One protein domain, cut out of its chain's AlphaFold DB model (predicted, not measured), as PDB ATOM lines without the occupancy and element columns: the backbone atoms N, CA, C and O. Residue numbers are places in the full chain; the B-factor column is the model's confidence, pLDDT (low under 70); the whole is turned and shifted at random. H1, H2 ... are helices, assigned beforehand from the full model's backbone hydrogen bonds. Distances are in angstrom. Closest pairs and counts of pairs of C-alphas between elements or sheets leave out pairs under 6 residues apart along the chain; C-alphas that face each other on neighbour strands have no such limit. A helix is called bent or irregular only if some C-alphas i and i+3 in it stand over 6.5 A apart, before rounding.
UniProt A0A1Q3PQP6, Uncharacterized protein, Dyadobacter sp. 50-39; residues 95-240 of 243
ATOM      1  N   ARG A  95      12.802  37.906   8.697       82.50
ATOM      2  CA  ARG A  95      13.146  39.119   9.461       82.50
ATOM      3  C   ARG A  95      12.147  40.267   9.301       82.50
ATOM      4  O   ARG A  95      12.000  41.077  10.208       82.50
ATOM      5  N   TRP A  96      11.437  40.337   8.178       84.94
ATOM      6  CA  TRP A  96      10.434  41.378   7.917       84.94
ATOM      7  C   TRP A  96       9.011  40.954   8.300       84.94
ATOM      8  O   TRP A  96       8.080  41.758   8.241       84.94
ATOM      9  N   THR A  97       8.813  39.705   8.726       88.50
ATOM     10  CA  THR A  97       7.481  39.192   9.082       88.50
ATOM     11  C   THR A  97       6.866  39.982  10.235       88.50
ATOM     12  O   THR A  97       5.691  40.347  10.173       88.50
ATOM     13  N   ASP A  98       7.657  40.302  11.258       85.25
ATOM     14  CA  ASP A  98       7.173  41.044  12.425       85.25
ATOM     15  C   ASP A  98       6.852  42.501  12.089       85.25
ATOM     16  O   ASP A  98       5.851  43.029  12.573       85.25
ATOM     17  N   PHE A  99       7.604  43.113  11.169       85.88
ATOM     18  CA  PHE A  99       7.262  44.421  10.613       85.88
ATOM     19  C   PHE A  99       5.876  44.406   9.953       85.88
ATOM     20  O   PHE A  99       5.020  45.239  10.259       85.88
ATOM     21  N   HIS A 100       5.619  43.434   9.073       87.75
ATOM     22  CA  HIS A 100       4.326  43.313   8.394       87.75
ATOM     23  C   HIS A 100       3.180  42.985   9.357       87.75
ATOM     24  O   HIS A 100       2.062  43.473   9.174       87.75
ATOM     25  N   ARG A 101       3.448  42.204  10.407       91.19
ATOM     26  CA  ARG A 101       2.487  41.944  11.482       91.19
ATOM     27  C   ARG A 101       2.139  43.229  12.232       91.19
ATOM     28  O   ARG A 101       0.968  43.590  12.272       91.19
ATOM     29  N   ALA A 102       3.142  43.963  12.718       87.88
ATOM     30  CA  ALA A 102       2.954  45.233  13.418       87.88
ATOM     31  C   ALA A 102       2.202  46.260  12.555       87.88
ATOM     32  O   ALA A 102       1.328  46.978  13.044       87.88
ATOM     33  N   LYS A 103       2.478  46.283  11.244       88.38
ATOM     34  CA  LYS A 103       1.738  47.088  10.264       88.38
ATOM     35  C   LYS A 103       0.249  46.753  10.247       88.38
ATOM     36  O   LYS A 103      -0.580  47.658  10.335       88.38
ATOM     37  N   ASN A 104      -0.096  45.472  10.160       92.81
ATOM     38  CA  ASN A 104      -1.487  45.024  10.175       92.81
ATOM     39  C   ASN A 104      -2.178  45.303  11.515       92.81
ATOM     40  O   ASN A 104      -3.331  45.737  11.524       92.81
ATOM     41  N   ASP A 105      -1.473  45.121  12.631       92.31
ATOM     42  CA  ASP A 105      -2.002  45.416  13.964       92.31
ATOM     43  C   ASP A 105      -2.292  46.910  14.133       92.31
ATOM     44  O   ASP A 105      -3.355  47.284  14.634       92.31
ATOM     45  N   TYR A 106      -1.408  47.788  13.649       88.88
ATOM     46  CA  TYR A 106      -1.654  49.229  13.664       88.88
ATOM     47  C   TYR A 106      -2.858  49.618  12.803       88.88
ATOM     48  O   TYR A 106      -3.704  50.395  13.250       88.88
ATOM     49  N   LEU A 107      -2.961  49.069  11.586       88.44
ATOM     50  CA  LEU A 107      -4.103  49.314  10.703       88.44
ATOM     51  C   LEU A 107      -5.417  48.943  11.393       88.44
ATOM     52  O   LEU A 107      -6.336  49.759  11.448       88.44
ATOM     53  N   LYS A 108      -5.475  47.732  11.955       92.19
ATOM     54  CA  LYS A 108      -6.664  47.178  12.601       92.19
ATOM     55  C   LYS A 108      -7.052  47.929  13.873       92.19
ATOM     56  O   LYS A 108      -8.230  48.211  14.067       92.19
ATOM     57  N   ASN A 109      -6.084  48.215  14.741       90.75
ATOM     58  CA  ASN A 109      -6.360  48.674  16.103       90.75
ATOM     59  C   ASN A 109      -6.304  50.202  16.254       90.75
ATOM     60  O   ASN A 109      -6.858  50.722  17.215       90.75
ATOM     61  N   ASN A 110      -5.658  50.925  15.329       87.75
ATOM     62  CA  ASN A 110      -5.469  52.376  15.433       87.75
ATOM     63  C   ASN A 110      -6.043  53.122  14.225       87.75
ATOM     64  O   ASN A 110      -6.966  53.922  14.385       87.75
ATOM     65  N   LEU A 111      -5.526  52.865  13.017       84.44
ATOM     66  CA  LEU A 111      -5.871  53.673  11.842       84.44
ATOM     67  C   LEU A 111      -7.348  53.529  11.457       84.44
ATOM     68  O   LEU A 111      -8.048  54.535  11.378       84.44
ATOM     69  N   ILE A 112      -7.825  52.301  11.230       85.19
ATOM     70  CA  ILE A 112      -9.204  52.060  10.780       85.19
ATOM     71  C   ILE A 112     -10.217  52.584  11.806       85.19
ATOM     72  O   ILE A 112     -11.081  53.362  11.403       85.19
ATOM     73  N   PRO A 113     -10.110  52.267  13.115       86.06
ATOM     74  CA  PRO A 113     -10.992  52.856  14.117       86.06
ATOM     75  C   PRO A 113     -10.980  54.387  14.092       86.06
ATOM     76  O   PRO A 113     -12.044  54.992  14.100       86.06
ATOM     77  N   THR A 114      -9.807  55.017  13.974       82.25
ATOM     78  CA  THR A 114      -9.686  56.488  13.931       82.25
ATOM     79  C   THR A 114     -10.346  57.101  12.691       82.25
ATOM     80  O   THR A 114     -10.945  58.171  12.766       82.25
ATOM     81  N   LEU A 115     -10.254  56.434  11.537       77.31
ATOM     82  CA  LEU A 115     -10.942  56.864  10.317       77.31
ATOM     83  C   LEU A 115     -12.467  56.753  10.452       77.31
ATOM     84  O   LEU A 115     -13.185  57.565   9.875       77.31
ATOM     85  N   LEU A 116     -12.955  55.770  11.216       76.88
ATOM     86  CA  LEU A 116     -14.382  55.552  11.466       76.88
ATOM     87  C   LEU A 116     -14.956  56.456  12.568       76.88
ATOM     88  O   LEU A 116     -16.160  56.695  12.571       76.88
ATOM     89  N   THR A 117     -14.130  56.954  13.492       74.25
ATOM     90  CA  THR A 117     -14.558  57.862  14.572       74.25
ATOM     91  C   THR A 117     -14.528  59.335  14.183       74.25
ATOM     92  O   THR A 117     -14.979  60.162  14.976       74.25
ATOM     93  N   TYR A 118     -14.023  59.686  12.992       65.56
ATOM     94  CA  TYR A 118     -14.055  61.068  12.523       65.56
ATOM     95  C   TYR A 118     -15.505  61.563  12.494       65.56
ATOM     96  O   TYR A 118     -16.332  60.978  11.784       65.56
ATOM     97  N   PRO A 119     -15.833  62.634  13.239       57.72
ATOM     98  CA  PRO A 119     -17.159  63.217  13.230       57.72
ATOM     99  C   PRO A 119     -17.320  64.019  11.934       57.72
ATOM    100  O   PRO A 119     -17.378  65.241  11.957       57.72
ATOM    101  N   SER A 120     -17.366  63.343  10.783       53.03
ATOM    102  CA  SER A 120     -17.928  63.953   9.584       53.03
ATOM    103  C   SER A 120     -19.431  63.733   9.652       53.03
ATOM    104  O   SER A 120     -19.889  62.604   9.439       53.03
ATOM    105  N   PRO A 121     -20.236  64.775   9.900       46.91
ATOM    106  CA  PRO A 121     -21.613  64.710   9.469       46.91
ATOM    107  C   PRO A 121     -21.571  64.596   7.939       46.91
ATOM    108  O   PRO A 121     -20.692  65.157   7.288       46.91
ATOM    109  N   VAL A 122     -22.520  63.880   7.350       49.50
ATOM    110  CA  VAL A 122     -22.661  63.722   5.896       49.50
ATOM    111  C   VAL A 122     -21.707  62.681   5.285       49.50
ATOM    112  O   VAL A 122     -20.843  62.985   4.466       49.50
ATOM    113  N   PHE A 123     -21.981  61.395   5.543       55.62
ATOM    114  CA  PHE A 123     -21.932  60.463   4.410       55.62
ATOM    115  C   PHE A 123     -22.774  61.106   3.299       55.62
ATOM    116  O   PHE A 123     -23.940  61.421   3.568       55.62
ATOM    117  N   PRO A 124     -22.230  61.390   2.099       60.25
ATOM    118  CA  PRO A 124     -23.004  62.060   1.069       60.25
ATOM    119  C   PRO A 124     -24.327  61.308   0.856       60.25
ATOM    120  O   PRO A 124     -24.305  60.076   0.862       60.25
ATOM    121  N   PRO A 125     -25.470  62.002   0.681       64.44
ATOM    122  CA  PRO A 125     -26.798  61.380   0.579       64.44
ATOM    123  C   PRO A 125     -26.872  60.224  -0.425       64.44
ATOM    124  O   PRO A 125     -27.679  59.308  -0.272       64.44
ATOM    125  N   VAL A 126     -25.969  60.222  -1.413       65.19
ATOM    126  CA  VAL A 126     -25.745  59.112  -2.340       65.19
ATOM    127  C   VAL A 126     -25.506  57.768  -1.638       65.19
ATOM    128  O   VAL A 126     -25.995  56.756  -2.120       65.19
ATOM    129  N   PHE A 127     -24.829  57.718  -0.486       66.81
ATOM    130  CA  PHE A 127     -24.593  56.466   0.238       66.81
ATOM    131  C   PHE A 127     -25.880  55.841   0.782       66.81
ATOM    132  O   PHE A 127     -25.962  54.619   0.907       66.81
ATOM    133  N   HIS A 128     -26.892  56.665   1.057       72.56
ATOM    134  CA  HIS A 128     -28.218  56.200   1.446       72.56
ATOM    135  C   HIS A 128     -29.096  55.907   0.224       72.56
ATOM    136  O   HIS A 128     -29.769  54.879   0.198       72.56
ATOM    137  N   ALA A 129     -29.055  56.766  -0.798       78.50
ATOM    138  CA  ALA A 129     -29.869  56.622  -2.007       78.50
ATOM    139  C   ALA A 129     -29.434  55.444  -2.897       78.50
ATOM    140  O   ALA A 129     -30.264  54.824  -3.552       78.50
ATOM    141  N   GLU A 130     -28.141  55.108  -2.902       87.50
ATOM    142  CA  GLU A 130     -27.539  54.124  -3.809       87.50
ATOM    143  C   GLU A 130     -26.993  52.891  -3.088       87.50
ATOM    144  O   GLU A 130     -26.047  52.239  -3.545       87.50
ATOM    145  N   ARG A 131     -27.610  52.540  -1.954       87.19
ATOM    146  CA  ARG A 131     -27.188  51.428  -1.093       87.19
ATOM    147  C   ARG A 131     -26.999  50.118  -1.862       87.19
ATOM    148  O   ARG A 131     -25.984  49.459  -1.681       87.19
ATOM    149  N   ASN A 132     -27.899  49.801  -2.793       91.31
ATOM    150  CA  ASN A 132     -27.803  48.591  -3.616       91.31
ATOM    151  C   ASN A 132     -26.536  48.570  -4.489       91.31
ATOM    152  O   ASN A 132     -25.887  47.534  -4.606       91.31
ATOM    153  N   LYS A 133     -26.147  49.712  -5.077       90.88
ATOM    154  CA  LYS A 133     -24.923  49.830  -5.890       90.88
ATOM    155  C   LYS A 133     -23.667  49.693  -5.024       90.88
ATOM    156  O   LYS A 133     -22.683  49.094  -5.448       90.88
ATOM    157  N   ILE A 134     -23.708  50.219  -3.803       88.69
ATOM    158  CA  ILE A 134     -22.614  50.109  -2.829       88.69
ATOM    159  C   ILE A 134     -22.467  48.677  -2.322       88.69
ATOM    160  O   ILE A 134     -21.353  48.161  -2.269       88.69
ATOM    161  N   ASP A 135     -23.572  48.026  -1.968       91.69
ATOM    162  CA  ASP A 135     -23.568  46.642  -1.500       91.69
ATOM    163  C   ASP A 135     -23.116  45.691  -2.615       91.69
ATOM    164  O   ASP A 135     -22.328  44.780  -2.357       91.69
ATOM    165  N   TYR A 136     -23.489  45.978  -3.868       94.50
ATOM    166  CA  TYR A 136     -22.930  45.307  -5.038       94.50
ATOM    167  C   TYR A 136     -21.404  45.474  -5.131       94.50
ATOM    168  O   TYR A 136     -20.695  44.475  -5.197       94.50
ATOM    169  N   LEU A 137     -20.864  46.700  -5.050       92.00
ATOM    170  CA  LEU A 137     -19.406  46.900  -5.097       92.00
ATOM    171  C   LEU A 137     -18.671  46.228  -3.934       92.00
ATOM    172  O   LEU A 137     -17.579  45.701  -4.137       92.00
ATOM    173  N   LYS A 138     -19.252  46.206  -2.729       91.62
ATOM    174  CA  LYS A 138     -18.689  45.467  -1.586       91.62
ATOM    175  C   LYS A 138     -18.642  43.967  -1.862       91.62
ATOM    176  O   LYS A 138     -17.640  43.327  -1.550       91.62
ATOM    177  N   ALA A 139     -19.703  43.408  -2.445       95.00
ATOM    178  CA  ALA A 139     -19.748  42.001  -2.825       95.00
ATOM    179  C   ALA A 139     -18.704  41.681  -3.907       95.00
ATOM    180  O   ALA A 139     -17.932  40.738  -3.736       95.00
ATOM    181  N   SER A 140     -18.606  42.508  -4.953       95.25
ATOM    182  CA  SER A 140     -17.586  42.371  -5.999       95.25
ATOM    183  C   SER A 140     -16.170  42.485  -5.432       95.25
ATOM    184  O   SER A 140     -15.301  41.689  -5.779       95.25
ATOM    185  N   TYR A 141     -15.932  43.415  -4.502       94.31
ATOM    186  CA  TYR A 141     -14.629  43.551  -3.851       94.31
ATOM    187  C   TYR A 141     -14.278  42.331  -2.993       94.31
ATOM    188  O   TYR A 141     -13.153  41.840  -3.029       94.31
ATOM    189  N   LYS A 142     -15.251  41.787  -2.255       94.50
ATOM    190  CA  LYS A 142     -15.065  40.557  -1.476       94.50
ATOM    191  C   LYS A 142     -14.724  39.364  -2.376       94.50
ATOM    192  O   LYS A 142     -13.851  38.576  -2.018       94.50
ATOM    193  N   ALA A 143     -15.382  39.243  -3.530       95.25
ATOM    194  CA  ALA A 143     -15.066  38.215  -4.519       95.25
ATOM    195  C   ALA A 143     -13.645  38.395  -5.080       95.25
ATOM    196  O   ALA A 143     -12.873  37.442  -5.101       95.25
ATOM    197  N   PHE A 144     -13.265  39.626  -5.433       95.25
ATOM    198  CA  PHE A 144     -11.904  39.961  -5.856       95.25
ATOM    199  C   PHE A 144     -10.852  39.572  -4.804       95.25
ATOM    200  O   PHE A 144      -9.858  38.927  -5.136       95.25
ATOM    201  N   LEU A 145     -11.080  39.902  -3.528       94.81
ATOM    202  CA  LEU A 145     -10.176  39.506  -2.447       94.81
ATOM    203  C   LEU A 145     -10.047  37.982  -2.372       94.81
ATOM    204  O   LEU A 145      -8.931  37.471  -2.330       94.81
ATOM    205  N   HIS A 146     -11.161  37.255  -2.417       95.06
ATOM    206  CA  HIS A 146     -11.146  35.796  -2.377       95.06
ATOM    207  C   HIS A 146     -10.328  35.181  -3.523       95.06
ATOM    208  O   HIS A 146      -9.487  34.315  -3.277       95.06
ATOM    209  N   GLU A 147     -10.511  35.666  -4.753       94.81
ATOM    210  CA  GLU A 147      -9.727  35.193  -5.899       94.81
ATOM    211  C   GLU A 147      -8.246  35.569  -5.776       94.81
ATOM    212  O   GLU A 147      -7.390  34.710  -5.978       94.81
ATOM    213  N   SER A 148      -7.921  36.781  -5.316       94.06
ATOM    214  CA  SER A 148      -6.524  37.170  -5.063       94.06
ATOM    215  C   SER A 148      -5.851  36.304  -3.985       94.06
ATOM    216  O   SER A 148      -4.652  36.035  -4.050       94.06
ATOM    217  N   GLY A 149      -6.619  35.838  -2.993       95.00
ATOM    218  CA  GLY A 149      -6.141  34.917  -1.965       95.00
ATOM    219  C   GLY A 149      -5.839  33.531  -2.538       95.00
ATOM    220  O   GLY A 149      -4.793  32.958  -2.236       95.00
ATOM    221  N   LYS A 150      -6.708  33.008  -3.413       95.38
ATOM    222  CA  LYS A 150      -6.446  31.755  -4.140       95.38
ATOM    223  C   LYS A 150      -5.221  31.866  -5.038       95.38
ATOM    224  O   LYS A 150      -4.376  30.976  -5.019       95.38
ATOM    225  N   GLU A 151      -5.110  32.954  -5.794       93.50
ATOM    226  CA  GLU A 151      -3.963  33.213  -6.661       93.50
ATOM    227  C   GLU A 151      -2.658  33.232  -5.859       93.50
ATOM    228  O   GLU A 151      -1.671  32.621  -6.270       93.50
ATOM    229  N   ALA A 152      -2.664  33.850  -4.674       93.94
ATOM    230  CA  ALA A 152      -1.525  33.855  -3.766       93.94
ATOM    231  C   ALA A 152      -1.124  32.441  -3.303       93.94
ATOM    232  O   ALA A 152       0.067  32.122  -3.296       93.94
ATOM    233  N   VAL A 153      -2.094  31.583  -2.956       94.94
ATOM    234  CA  VAL A 153      -1.841  30.170  -2.605       94.94
ATOM    235  C   VAL A 153      -1.226  29.426  -3.788       94.94
ATOM    236  O   VAL A 153      -0.160  28.827  -3.649       94.94
ATOM    237  N   VAL A 154      -1.883  29.474  -4.952       93.94
ATOM    238  CA  VAL A 154      -1.458  28.746  -6.156       93.94
ATOM    239  C   VAL A 154      -0.056  29.175  -6.562       93.94
ATOM    240  O   VAL A 154       0.813  28.329  -6.744       93.94
ATOM    241  N   THR A 155       0.187  30.482  -6.636       92.75
ATOM    242  CA  THR A 155       1.493  31.038  -6.999       92.75
ATOM    243  C   THR A 155       2.569  30.604  -6.010       92.75
ATOM    244  O   THR A 155       3.651  30.195  -6.426       92.75
ATOM    245  N   HIS A 156       2.279  30.642  -4.706       94.56
ATOM    246  CA  HIS A 156       3.248  30.231  -3.699       94.56
ATOM    247  C   HIS A 156       3.624  28.754  -3.838       94.56
ATOM    248  O   HIS A 156       4.802  28.429  -3.968       94.56
ATOM    249  N   VAL A 157       2.629  27.865  -3.848       93.94
ATOM    250  CA  VAL A 157       2.856  26.415  -3.920       93.94
ATOM    251  C   VAL A 157       3.542  26.040  -5.232       93.94
ATOM    252  O   VAL A 157       4.467  25.230  -5.232       93.94
ATOM    253  N   ARG A 158       3.136  26.666  -6.340       92.38
ATOM    254  CA  ARG A 158       3.685  26.391  -7.667       92.38
ATOM    255  C   ARG A 158       5.124  26.866  -7.825       92.38
ATOM    256  O   ARG A 158       5.868  26.215  -8.534       92.38
ATOM    257  N   LEU A 159       5.540  27.960  -7.182       91.00
ATOM    258  CA  LEU A 159       6.908  28.482  -7.318       91.00
ATOM    259  C   LEU A 159       7.855  28.004  -6.215       91.00
ATOM    260  O   LEU A 159       9.012  27.713  -6.493       91.00
ATOM    261  N   PHE A 160       7.382  27.896  -4.977       92.38
ATOM    262  CA  PHE A 160       8.242  27.677  -3.810       92.38
ATOM    263  C   PHE A 160       7.965  26.362  -3.080       92.38
ATOM    264  O   PHE A 160       8.733  25.990  -2.189       92.38
ATOM    265  N   LYS A 161       6.894  25.645  -3.447       90.56
ATOM    266  CA  LYS A 161       6.450  24.412  -2.781       90.56
ATOM    267  C   LYS A 161       6.375  24.631  -1.262       90.56
ATOM    268  O   LYS A 161       5.671  25.527  -0.807       90.56
ATOM    269  N   THR A 162       7.098  23.836  -0.479       93.25
ATOM    270  CA  THR A 162       7.170  23.943   0.988       93.25
ATOM    271  C   THR A 162       8.460  24.600   1.481       93.25
ATOM    272  O   THR A 162       8.682  24.661   2.687       93.25
ATOM    273  N   TYR A 163       9.327  25.076   0.582       94.62
ATOM    274  CA  TYR A 163      10.685  25.517   0.922       94.62
ATOM    275  C   TYR A 163      10.774  26.970   1.407       94.62
ATOM    276  O   TYR A 163      11.817  27.367   1.913       94.62
ATOM    277  N   ALA A 164       9.705  27.765   1.270       95.00
ATOM    278  CA  ALA A 164       9.695  29.181   1.660       95.00
ATOM    279  C   ALA A 164       8.525  29.550   2.608       95.00
ATOM    280  O   ALA A 164       7.656  30.363   2.263       95.00
ATOM    281  N   PRO A 165       8.442  28.947   3.808       95.56
ATOM    282  CA  PRO A 165       7.323  29.157   4.729       95.56
ATOM    283  C   PRO A 165       7.193  30.599   5.252       95.56
ATOM    284  O   PRO A 165       6.088  31.041   5.575       95.56
ATOM    285  N   SER A 166       8.280  31.360   5.356       95.19
ATOM    286  CA  SER A 166       8.238  32.757   5.809       95.19
ATOM    287  C   SER A 166       7.688  33.680   4.726       95.19
ATOM    288  O   SER A 166       6.860  34.548   5.010       95.19
ATOM    289  N   ARG A 167       8.041  33.435   3.461       95.12
ATOM    290  CA  ARG A 167       7.447  34.083   2.287       95.12
ATOM    291  C   ARG A 167       5.956  33.811   2.214       95.12
ATOM    292  O   ARG A 167       5.188  34.728   1.913       95.12
ATOM    293  N   TRP A 168       5.524  32.592   2.536       95.88
ATOM    294  CA  TRP A 168       4.101  32.285   2.646       95.88
ATOM    295  C   TRP A 168       3.410  33.145   3.709       95.88
ATOM    296  O   TRP A 168       2.424  33.823   3.416       95.88
ATOM    297  N   LYS A 169       3.969  33.200   4.926       95.88
ATOM    298  CA  LYS A 169       3.440  34.043   6.013       95.88
ATOM    299  C   LYS A 169       3.348  35.512   5.604       95.88
ATOM    300  O   LYS A 169       2.330  36.149   5.859       95.88
ATOM    301  N   GLN A 170       4.370  36.052   4.943       94.25
ATOM    302  CA  GLN A 170       4.324  37.426   4.446       94.25
ATOM    303  C   GLN A 170       3.267  37.639   3.371       94.25
ATOM    304  O   GLN A 170       2.577  38.654   3.395       94.25
ATOM    305  N   THR A 171       3.109  36.685   2.456       94.50
ATOM    306  CA  THR A 171       2.072  36.740   1.420       94.50
ATOM    307  C   THR A 171       0.684  36.804   2.061       94.50
ATOM    308  O   THR A 171      -0.132  37.648   1.688       94.50
ATOM    309  N   LEU A 172       0.441  35.991   3.095       95.00
ATOM    310  CA  LEU A 172      -0.790  36.041   3.886       95.00
ATOM    311  C   LEU A 172      -0.971  37.379   4.608       95.00
ATOM    312  O   LEU A 172      -2.064  37.939   4.591       95.00
ATOM    313  N   LEU A 173       0.088  37.918   5.219       94.88
ATOM    314  CA  LEU A 173       0.038  39.224   5.879       94.88
ATOM    315  C   LEU A 173      -0.266  40.348   4.885       94.88
ATOM    316  O   LEU A 173      -1.078  41.214   5.199       94.88
ATOM    317  N   ALA A 174       0.335  40.325   3.695       91.62
ATOM    318  CA  ALA A 174       0.081  41.299   2.638       91.62
ATOM    319  C   ALA A 174      -1.353  41.194   2.100       91.62
ATOM    320  O   ALA A 174      -2.010  42.212   1.887       91.62
ATOM    321  N   HIS A 175      -1.871  39.975   1.928       94.19
ATOM    322  CA  HIS A 175      -3.274  39.765   1.581       94.19
ATOM    323  C   HIS A 175      -4.207  40.298   2.681       94.19
ATOM    324  O   HIS A 175      -5.142  41.040   2.391       94.19
ATOM    325  N   TYR A 176      -3.904  40.024   3.953       94.00
ATOM    326  CA  TYR A 176      -4.665  40.560   5.081       94.00
ATOM    327  C   TYR A 176      -4.624  42.095   5.143       94.00
ATOM    328  O   TYR A 176      -5.644  42.716   5.436       94.00
ATOM    329  N   THR A 177      -3.501  42.726   4.775       91.88
ATOM    330  CA  THR A 177      -3.433  44.186   4.610       91.88
ATOM    331  C   THR A 177      -4.481  44.683   3.611       91.88
ATOM    332  O   THR A 177      -5.175  45.646   3.921       91.88
ATOM    333  N   LYS A 178      -4.648  44.018   2.455       90.25
ATOM    334  CA  LYS A 178      -5.661  44.383   1.442       90.25
ATOM    335  C   LYS A 178      -7.094  44.234   1.964       90.25
ATOM    336  O   LYS A 178      -7.970  44.997   1.575       90.25
ATOM    337  N   CYS A 179      -7.332  43.279   2.862       90.88
ATOM    338  CA  CYS A 179      -8.629  43.107   3.521       90.88
ATOM    339  C   CYS A 179      -8.935  44.220   4.536       90.88
ATOM    340  O   CYS A 179     -10.101  44.548   4.748       90.88
ATOM    341  N   LEU A 180      -7.904  44.778   5.178       89.38
ATOM    342  CA  LEU A 180      -8.032  45.872   6.143       89.38
ATOM    343  C   LEU A 180      -8.153  47.234   5.448       89.38
ATOM    344  O   LEU A 180      -9.031  48.027   5.780       89.38
ATOM    345  N   LEU A 181      -7.269  47.502   4.489       85.62
ATOM    346  CA  LEU A 181      -7.212  48.745   3.734       85.62
ATOM    347  C   LEU A 181      -7.297  48.420   2.236       85.62
ATOM    348  O   LEU A 181      -6.325  47.898   1.683       85.62
ATOM    349  N   PRO A 182      -8.435  48.715   1.581       82.75
ATOM    350  CA  PRO A 182      -8.653  48.290   0.211       82.75
ATOM    351  C   PRO A 182      -7.631  48.834  -0.792       82.75
ATOM    352  O   PRO A 182      -7.408  50.040  -0.887       82.75
ATOM    353  N   ASP A 183      -7.072  47.937  -1.604       83.44
ATOM    354  CA  ASP A 183      -6.288  48.286  -2.793       83.44
ATOM    355  C   ASP A 183      -7.231  48.598  -3.968       83.44
ATOM    356  O   ASP A 183      -7.596  47.723  -4.761       83.44
ATOM    357  N   TYR A 184      -7.685  49.853  -4.033       81.81
ATOM    358  CA  TYR A 184      -8.629  50.302  -5.059       81.81
ATOM    359  C   TYR A 184      -8.050  50.235  -6.471       81.81
ATOM    360  O   TYR A 184      -8.790  49.935  -7.403       81.81
ATOM    361  N   TRP A 185      -6.745  50.465  -6.638       84.94
ATOM    362  CA  TRP A 185      -6.109  50.407  -7.952       84.94
ATOM    363  C   TRP A 185      -6.133  48.986  -8.513       84.94
ATOM    364  O   TRP A 185      -6.628  48.767  -9.618       84.94
ATOM    365  N   ALA A 186      -5.672  48.007  -7.726       88.94
ATOM    366  CA  ALA A 186      -5.690  46.610  -8.149       88.94
ATOM    367  C   ALA A 186      -7.117  46.124  -8.442       88.94
ATOM    368  O   ALA A 186      -7.340  45.423  -9.428       88.94
ATOM    369  N   PHE A 187      -8.091  46.534  -7.624       92.50
ATOM    370  CA  PHE A 187      -9.489  46.199  -7.873       92.50
ATOM    371  C   PHE A 187     -10.013  46.825  -9.165       92.50
ATOM    372  O   PHE A 187     -10.626  46.123  -9.958       92.50
ATOM    373  N   GLU A 188      -9.741  48.107  -9.424       89.69
ATOM    374  CA  GLU A 188     -10.161  48.797 -10.651       89.69
ATOM    375  C   GLU A 188      -9.604  48.158 -11.924       89.69
ATOM    376  O   GLU A 188     -10.311  48.100 -12.933       89.69
ATOM    377  N   CYS A 189      -8.372  47.651 -11.877       89.69
ATOM    378  CA  CYS A 189      -7.786  46.886 -12.975       89.69
ATOM    379  C   CYS A 189      -8.474  45.526 -13.189       89.69
ATOM    380  O   CYS A 189      -8.505  45.045 -14.317       89.69
ATOM    381  N   ALA A 190      -9.024  44.924 -12.132       91.75
ATOM    382  CA  ALA A 190      -9.673  43.612 -12.165       91.75
ATOM    383  C   ALA A 190     -11.198  43.665 -12.385       91.75
ATOM    384  O   ALA A 190     -11.823  42.621 -12.567       91.75
ATOM    385  N   MET A 191     -11.816  44.851 -12.344       93.44
ATOM    386  CA  MET A 191     -13.260  45.005 -12.533       93.44
ATOM    387  C   MET A 191     -13.696  44.556 -13.928       93.44
ATOM    388  O   MET A 191     -13.155  45.002 -14.943       93.44
ATOM    389  N   ASP A 192     -14.768  43.769 -13.975       94.25
ATOM    390  CA  ASP A 192     -15.513  43.559 -15.208       94.25
ATOM    391  C   ASP A 192     -16.238  44.845 -15.655       94.25
ATOM    392  O   ASP A 192     -16.335  45.846 -14.933       94.25
ATOM    393  N   VAL A 193     -16.737  44.834 -16.893       95.06
ATOM    394  CA  VAL A 193     -17.396  46.001 -17.499       95.06
ATOM    395  C   VAL A 193     -18.579  46.508 -16.647       95.06
ATOM    396  O   VAL A 193     -18.633  47.719 -16.397       95.06
ATOM    397  N   PRO A 194     -19.490  45.649 -16.139       94.31
ATOM    398  CA  PRO A 194     -20.580  46.089 -15.266       94.31
ATOM    399  C   PRO A 194     -20.103  46.699 -13.941       94.31
ATOM    400  O   PRO A 194     -20.568  47.780 -13.564       94.31
ATOM    401  N   THR A 195     -19.145  46.070 -13.252       94.88
ATOM    402  CA  THR A 195     -18.607  46.575 -11.978       94.88
ATOM    403  C   THR A 195     -17.956  47.936 -12.167       94.88
ATOM    404  O   THR A 195     -18.201  48.861 -11.385       94.88
ATOM    405  N   LYS A 196     -17.202  48.104 -13.257       94.62
ATOM    406  CA  LYS A 196     -16.564  49.373 -13.609       94.62
ATOM    407  C   LYS A 196     -17.585  50.485 -13.852       94.62
ATOM    408  O   LYS A 196     -17.383  51.603 -13.379       94.62
ATOM    409  N   ALA A 197     -18.695  50.192 -14.531       93.75
ATOM    410  CA  ALA A 197     -19.762  51.166 -14.769       93.75
ATOM    411  C   ALA A 197     -20.410  51.644 -13.456       93.75
ATOM    412  O   ALA A 197     -20.583  52.850 -13.251       93.75
ATOM    413  N   VAL A 198     -20.702  50.721 -12.533       92.38
ATOM    414  CA  VAL A 198     -21.254  51.051 -11.207       92.38
ATOM    415  C   VAL A 198     -20.260  51.876 -10.382       92.38
ATOM    416  O   VAL A 198     -20.639  52.895  -9.798       92.38
ATOM    417  N   ALA A 199     -18.980  51.491 -10.376       90.69
ATOM    418  CA  ALA A 199     -17.923  52.223  -9.681       90.69
ATOM    419  C   ALA A 199     -17.770  53.655 -10.213       90.69
ATOM    420  O   ALA A 199     -17.721  54.606  -9.433       90.69
ATOM    421  N   GLN A 200     -17.759  53.835 -11.535       89.81
ATOM    422  CA  GLN A 200     -17.687  55.158 -12.158       89.81
ATOM    423  C   GLN A 200     -18.916  56.017 -11.854       89.81
ATOM    424  O   GLN A 200     -18.770  57.216 -11.609       89.81
ATOM    425  N   TYR A 201     -20.112  55.424 -11.841       88.94
ATOM    426  CA  TYR A 201     -21.330  56.130 -11.454       88.94
ATOM    427  C   TYR A 201     -21.217  56.681 -10.028       88.94
ATOM    428  O   TYR A 201     -21.372  57.884  -9.826       88.94
ATOM    429  N   LEU A 202     -20.868  55.837  -9.050       85.19
ATOM    430  CA  LEU A 202     -20.731  56.267  -7.655       85.19
ATOM    431  C   LEU A 202     -19.598  57.286  -7.466       85.19
ATOM    432  O   LEU A 202     -19.786  58.267  -6.751       85.19
ATOM    433  N   LYS A 203     -18.462  57.129  -8.161       82.94
ATOM    434  CA  LYS A 203     -17.368  58.120  -8.160       82.94
ATOM    435  C   LYS A 203     -17.828  59.505  -8.625       82.94
ATOM    436  O   LYS A 203     -17.458  60.501  -8.012       82.94
ATOM    437  N   LYS A 204     -18.663  59.584  -9.668       81.50
ATOM    438  CA  LYS A 204     -19.232  60.861 -10.140       81.50
ATOM    439  C   LYS A 204     -20.145  61.509  -9.097       81.50
ATOM    440  O   LYS A 204     -20.145  62.727  -8.965       81.50
ATOM    441  N   GLN A 205     -20.886  60.708  -8.332       75.75
ATOM    442  CA  GLN A 205     -21.739  61.211  -7.250       75.75
ATOM    443  C   GLN A 205     -20.938  61.631  -6.004       75.75
ATOM    444  O   GLN A 205     -21.370  62.502  -5.251       75.75
ATOM    445  N   LEU A 206     -19.757  61.037  -5.801       70.56
ATOM    446  CA  LEU A 206     -18.832  61.340  -4.706       70.56
ATOM    447  C   LEU A 206     -18.084  62.669  -4.869       70.56
ATOM    448  O   LEU A 206     -17.469  63.116  -3.909       70.56
ATOM    449  N   TYR A 207     -18.161  63.336  -6.025       57.97
ATOM    450  CA  TYR A 207     -17.419  64.571  -6.339       57.97
ATOM    451  C   TYR A 207     -17.788  65.799  -5.474       57.97
ATOM    452  O   TYR A 207     -17.326  66.907  -5.723       57.97
ATOM    453  N   ARG A 208     -18.615  65.613  -4.439       56.94
ATOM    454  CA  ARG A 208     -18.974  66.608  -3.420       56.94
ATOM    455  C   ARG A 208     -18.444  66.203  -2.037       56.94
ATOM    456  O   ARG A 208     -19.196  66.201  -1.066       56.94
ATOM    457  N   GLN A 209     -17.176  65.802  -1.946       61.31
ATOM    458  CA  GLN A 209     -16.503  65.660  -0.650       61.31
ATOM    459  C   GLN A 209     -16.140  67.048  -0.112       61.31
ATOM    460  O   GLN A 209     -15.683  67.908  -0.865       61.31
ATOM    461  N   THR A 210     -16.347  67.282   1.183       61.44
ATOM    462  CA  THR A 210     -15.882  68.514   1.827       61.44
ATOM    463  C   THR A 210     -14.354  68.501   1.883       61.44
ATOM    464  O   THR A 210     -13.738  67.464   2.140       61.44
ATOM    465  N   ALA A 211     -13.722  69.652   1.642       67.38
ATOM    466  CA  ALA A 211     -12.261  69.780   1.678       67.38
ATOM    467  C   ALA A 211     -11.664  69.319   3.028       67.38
ATOM    468  O   ALA A 211     -10.550  68.797   3.078       67.38
ATOM    469  N   GLU A 212     -12.433  69.448   4.111       65.88
ATOM    470  CA  GLU A 212     -12.077  69.020   5.466       65.88
ATOM    471  C   GLU A 212     -11.940  67.496   5.592       65.88
ATOM    472  O   GLU A 212     -10.947  67.022   6.146       65.88
ATOM    473  N   LEU A 213     -12.865  66.720   5.012       68.62
ATOM    474  CA  LEU A 213     -12.803  65.255   5.028       68.62
ATOM    475  C   LEU A 213     -11.581  64.743   4.255       68.62
ATOM    476  O   LEU A 213     -10.871  63.856   4.732       68.62
ATOM    477  N   VAL A 214     -11.309  65.328   3.085       72.81
ATOM    478  CA  VAL A 214     -10.133  64.990   2.266       72.81
ATOM    479  C   VAL A 214      -8.846  65.310   3.024       72.81
ATOM    480  O   VAL A 214      -7.930  64.489   3.073       72.81
ATOM    481  N   THR A 215      -8.786  66.479   3.667       78.31
ATOM    482  CA  THR A 215      -7.631  66.900   4.471       78.31
ATOM    483  C   THR A 215      -7.400  65.959   5.652       78.31
ATOM    484  O   THR A 215      -6.274  65.512   5.864       78.31
ATOM    485  N   PHE A 216      -8.456  65.588   6.382       75.94
ATOM    486  CA  PHE A 216      -8.359  64.652   7.499       75.94
ATOM    487  C   PHE A 216      -7.866  63.265   7.060       75.94
ATOM    488  O   PHE A 216      -6.942  62.716   7.664       75.94
ATOM    489  N   GLN A 217      -8.443  62.705   5.991       75.31
ATOM    490  CA  GLN A 217      -8.036  61.404   5.456       75.31
ATOM    491  C   GLN A 217      -6.573  61.421   5.003       75.31
ATOM    492  O   GLN A 217      -5.808  60.529   5.370       75.31
ATOM    493  N   ASN A 218      -6.163  62.463   4.274       80.56
ATOM    494  CA  ASN A 218      -4.780  62.630   3.836       80.56
ATOM    495  C   ASN A 218      -3.821  62.760   5.022       80.56
ATOM    496  O   ASN A 218      -2.780  62.105   5.024       80.56
ATOM    497  N   GLN A 219      -4.186  63.524   6.057       83.62
ATOM    498  CA  GLN A 219      -3.373  63.648   7.265       83.62
ATOM    499  C   GLN A 219      -3.210  62.298   7.968       83.62
ATOM    500  O   GLN A 219      -2.097  61.936   8.328       83.62
ATOM    501  N   LYS A 220      -4.277  61.504   8.119       79.94
ATOM    502  CA  LYS A 220      -4.184  60.187   8.774       79.94
ATOM    503  C   LYS A 220      -3.395  59.167   7.964       79.94
ATOM    504  O   LYS A 220      -2.659  58.365   8.540       79.94
ATOM    505  N   LEU A 221      -3.494  59.218   6.639       78.56
ATOM    506  CA  LEU A 221      -2.642  58.424   5.755       78.56
ATOM    507  C   LEU A 221      -1.173  58.866   5.838       78.56
ATOM    508  O   LEU A 221      -0.284  58.020   5.751       78.56
ATOM    509  N   GLN A 222      -0.907  60.158   6.038       83.25
ATOM    510  CA  GLN A 222       0.448  60.665   6.239       83.25
ATOM    511  C   GLN A 222       1.008  60.286   7.618       83.25
ATOM    512  O   GLN A 222       2.137  59.811   7.690       83.25
ATOM    513  N   ASP A 223       0.217  60.400   8.689       79.56
ATOM    514  CA  ASP A 223       0.575  59.933  10.036       79.56
ATOM    515  C   ASP A 223       0.969  58.446   9.991       79.56
ATOM    516  O   ASP A 223       2.006  58.046  10.519       79.56
ATOM    517  N   TYR A 224       0.177  57.637   9.283       79.31
ATOM    518  CA  TYR A 224       0.470  56.230   9.035       79.31
ATOM    519  C   TYR A 224       1.819  56.021   8.332       79.31
ATOM    520  O   TYR A 224       2.627  55.221   8.806       79.31
ATOM    521  N   LYS A 225       2.097  56.742   7.237       78.81
ATOM    522  CA  LYS A 225       3.396  56.659   6.545       78.81
ATOM    523  C   LYS A 225       4.548  56.999   7.492       78.81
ATOM    524  O   LYS A 225       5.486  56.215   7.602       78.81
ATOM    525  N   ASN A 226       4.420  58.088   8.249       81.19
ATOM    526  CA  ASN A 226       5.446  58.558   9.177       81.19
ATOM    527  C   ASN A 226       5.745  57.534  10.292       81.19
ATOM    528  O   ASN A 226       6.904  57.340  10.658       81.19
ATOM    529  N   VAL A 227       4.728  56.850  10.835       78.75
ATOM    530  CA  VAL A 227       4.920  55.791  11.851       78.75
ATOM    531  C   VAL A 227       5.801  54.664  11.307       78.75
ATOM    532  O   VAL A 227       6.728  54.220  11.986       78.75
ATOM    533  N   PHE A 228       5.549  54.217  10.075       72.44
ATOM    534  CA  PHE A 228       6.269  53.081   9.501       72.44
ATOM    535  C   PHE A 228       7.607  53.455   8.866       72.44
ATOM    536  O   PHE A 228       8.521  52.640   8.922       72.44
ATOM    537  N   GLU A 229       7.779  54.673   8.358       72.81
ATOM    538  CA  GLU A 229       9.098  55.192   7.974       72.81
ATOM    539  C   GLU A 229      10.038  55.235   9.188       72.81
ATOM    540  O   GLU A 229      11.155  54.723   9.127       72.81
ATOM    541  N   ASN A 230       9.558  55.722  10.336       69.12
ATOM    542  CA  ASN A 230      10.336  55.729  11.577       69.12
ATOM    543  C   ASN A 230      10.626  54.318  12.112       69.12
ATOM    544  O   ASN A 230      11.714  54.074  12.637       69.12
ATOM    545  N   TYR A 231       9.695  53.375  11.952       69.56
ATOM    546  CA  TYR A 231       9.914  51.974  12.321       69.56
ATOM    547  C   TYR A 231      10.920  51.277  11.383       69.56
ATOM    548  O   TYR A 231      11.778  50.527  11.840       69.56
ATOM    549  N   ILE A 232      10.880  51.544  10.074       64.38
ATOM    550  CA  ILE A 232      11.888  51.041   9.123       64.38
ATOM    551  C   ILE A 232      13.271  51.596   9.479       64.38
ATOM    552  O   ILE A 232      14.250  50.851   9.481       64.38
ATOM    553  N   LEU A 233      13.360  52.881   9.837       61.69
ATOM    554  CA  LEU A 233      14.609  53.510  10.267       61.69
ATOM    555  C   LEU A 233      15.122  52.954  11.605       61.69
ATOM    556  O   LEU A 233      16.335  52.831  11.775       61.69
ATOM    557  N   SER A 234      14.249  52.590  12.549       62.38
ATOM    558  CA  SER A 234      14.667  51.990  13.824       62.38
ATOM    559  C   SER A 234      15.159  50.550  13.648       62.38
ATOM    560  O   SER A 234      16.229  50.213  14.153       62.38
ATOM    561  N   VAL A 235      14.467  49.736  12.845       59.31
ATOM    562  CA  VAL A 235      14.908  48.380  12.466       59.31
ATOM    563  C   VAL A 235      16.191  48.429  11.620       59.31
ATOM    564  O   VAL A 235      17.091  47.609  11.797       59.31
ATOM    565  N   GLY A 236      16.328  49.434  10.748       52.97
ATOM    566  CA  GLY A 236      17.533  49.693   9.957       52.97
ATOM    567  C   GLY A 236      18.740  50.159  10.784       52.97
ATOM    568  O   GLY A 236      19.863  49.785  10.466       52.97
ATOM    569  N   LYS A 237      18.535  50.912  11.875       46.69
ATOM    570  CA  LYS A 237      19.610  51.338  12.796       46.69
ATOM    571  C   LYS A 237      20.131  50.209  13.686       46.69
ATOM    572  O   LYS A 237      21.331  50.161  13.933       46.69
ATOM    573  N   VAL A 238      19.277  49.266  14.103       47.62
ATOM    574  CA  VAL A 238      19.723  48.025  14.780       47.62
ATOM    575  C   VAL A 238      20.718  47.252  13.900       47.62
ATOM    576  O   VAL A 238      21.622  46.600  14.408       47.62
ATOM    577  N   ARG A 239      20.621  47.405  12.575       46.38
ATOM    578  CA  ARG A 239      21.504  46.799  11.570       46.38
ATOM    579  C   ARG A 239      22.922  47.388  11.516       46.38
ATOM    580  O   ARG A 239      23.826  46.682  11.095       46.38
ATOM    581  N   CYS A 240      23.127  48.645  11.921       35.72
ATOM    582  CA  CYS A 240      24.447  49.300  11.893       35.72
ATOM    583  C   CYS A 240      25.233  49.164  13.207       35.72
ATOM    584  O   CYS A 240      26.406  49.514  13.240       35.72
TER     585      CYS A 240
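AT A GLANCE: This is residues 95 to 240 of the 243 residues of an uncharacterized protein of Dyadobacter sp. 50-39 (UniProt A0A1Q3PQP6). Four long helices, H3, H4, H1 and H7, lie side by side in a curved row, each running against its neighbour except that H4 and H1 run the same way. The shorter helices H5 and H6 pack on one side of H3, and the four-residue H2 lies just beyond the end of H3 where H3 begins, near it but touching no helix. The printed part has 146 residues with seven named helices, H1 to H7 in chain order, and no named strand; the class is all helix. It is loose, with a radius of gyration of the C-alphas of 18.3 A and spans of 51 by 36 by 20 A.

IN THESE COORDINATES: H3, residues 131 to 160, is 42.7 A long and begins at C-alpha 131 (-27.188, 51.428, -1.093). H4 is residues 165 to 180, 22.7 A. H1 is residues 97 to 117, 29.4 A, from C-alpha 97 (7.481, 39.192, 9.082), with a kink of 26 degrees near residue 106; it is irregular, but only just, with C-alphas 109 and 112 6.9 A apart. H7, residues 211 to 238, 40.8 A, ends at C-alpha 238 (19.723, 48.025, 14.780). H2 is residues 126 to 129, H5 184 to 190 and H6 193 to 205.

HOW THE PARTS SIT: H3, the hub, forms a helical hairpin with H4 through its residues 145 to 156 alone, at a shallow tilt of 7 degrees; the closest C-alphas, Gly 149 and His 175, are 6.7 A apart. With residues 133 to 140 alone H3 touches H6 at a steep tilt of 52 degrees, closest at C-alphas of Lys 133 and Val 198, 6.6 A. H3 and H5 only just touch, with 3 pairs of C-alphas within 8 A, closest at Phe 144 and Phe 187, 7.0 A. H4 touches H1 at 8 degrees, a shallow tilt, the same way, closest at C-alphas of Gln 170 and Thr 97, 5.9 A. H7 touches H1 with residues 217 to 228 alone, opposite ways at a shallow tilt of 21 degrees, closest at C-alphas of Gln 217 and Leu 115, 7.3 A. H3 and H7 are apart. Every O i to N i+4 pair is within hydrogen-bond range in H3, H4, H5, H6 and H7; in H1 it is 14 of 17, and H2 is too short for such a pair.

THE WHOLE: The C-alphas farthest apart, those of Ala 129 and Cys 240, are 56.5 A apart. The printed part has no cut and no long link. Mean pLDDT of the printed part is 82.7; residues 118 to 127, 207 to 213 and 230 to 240 are under 70.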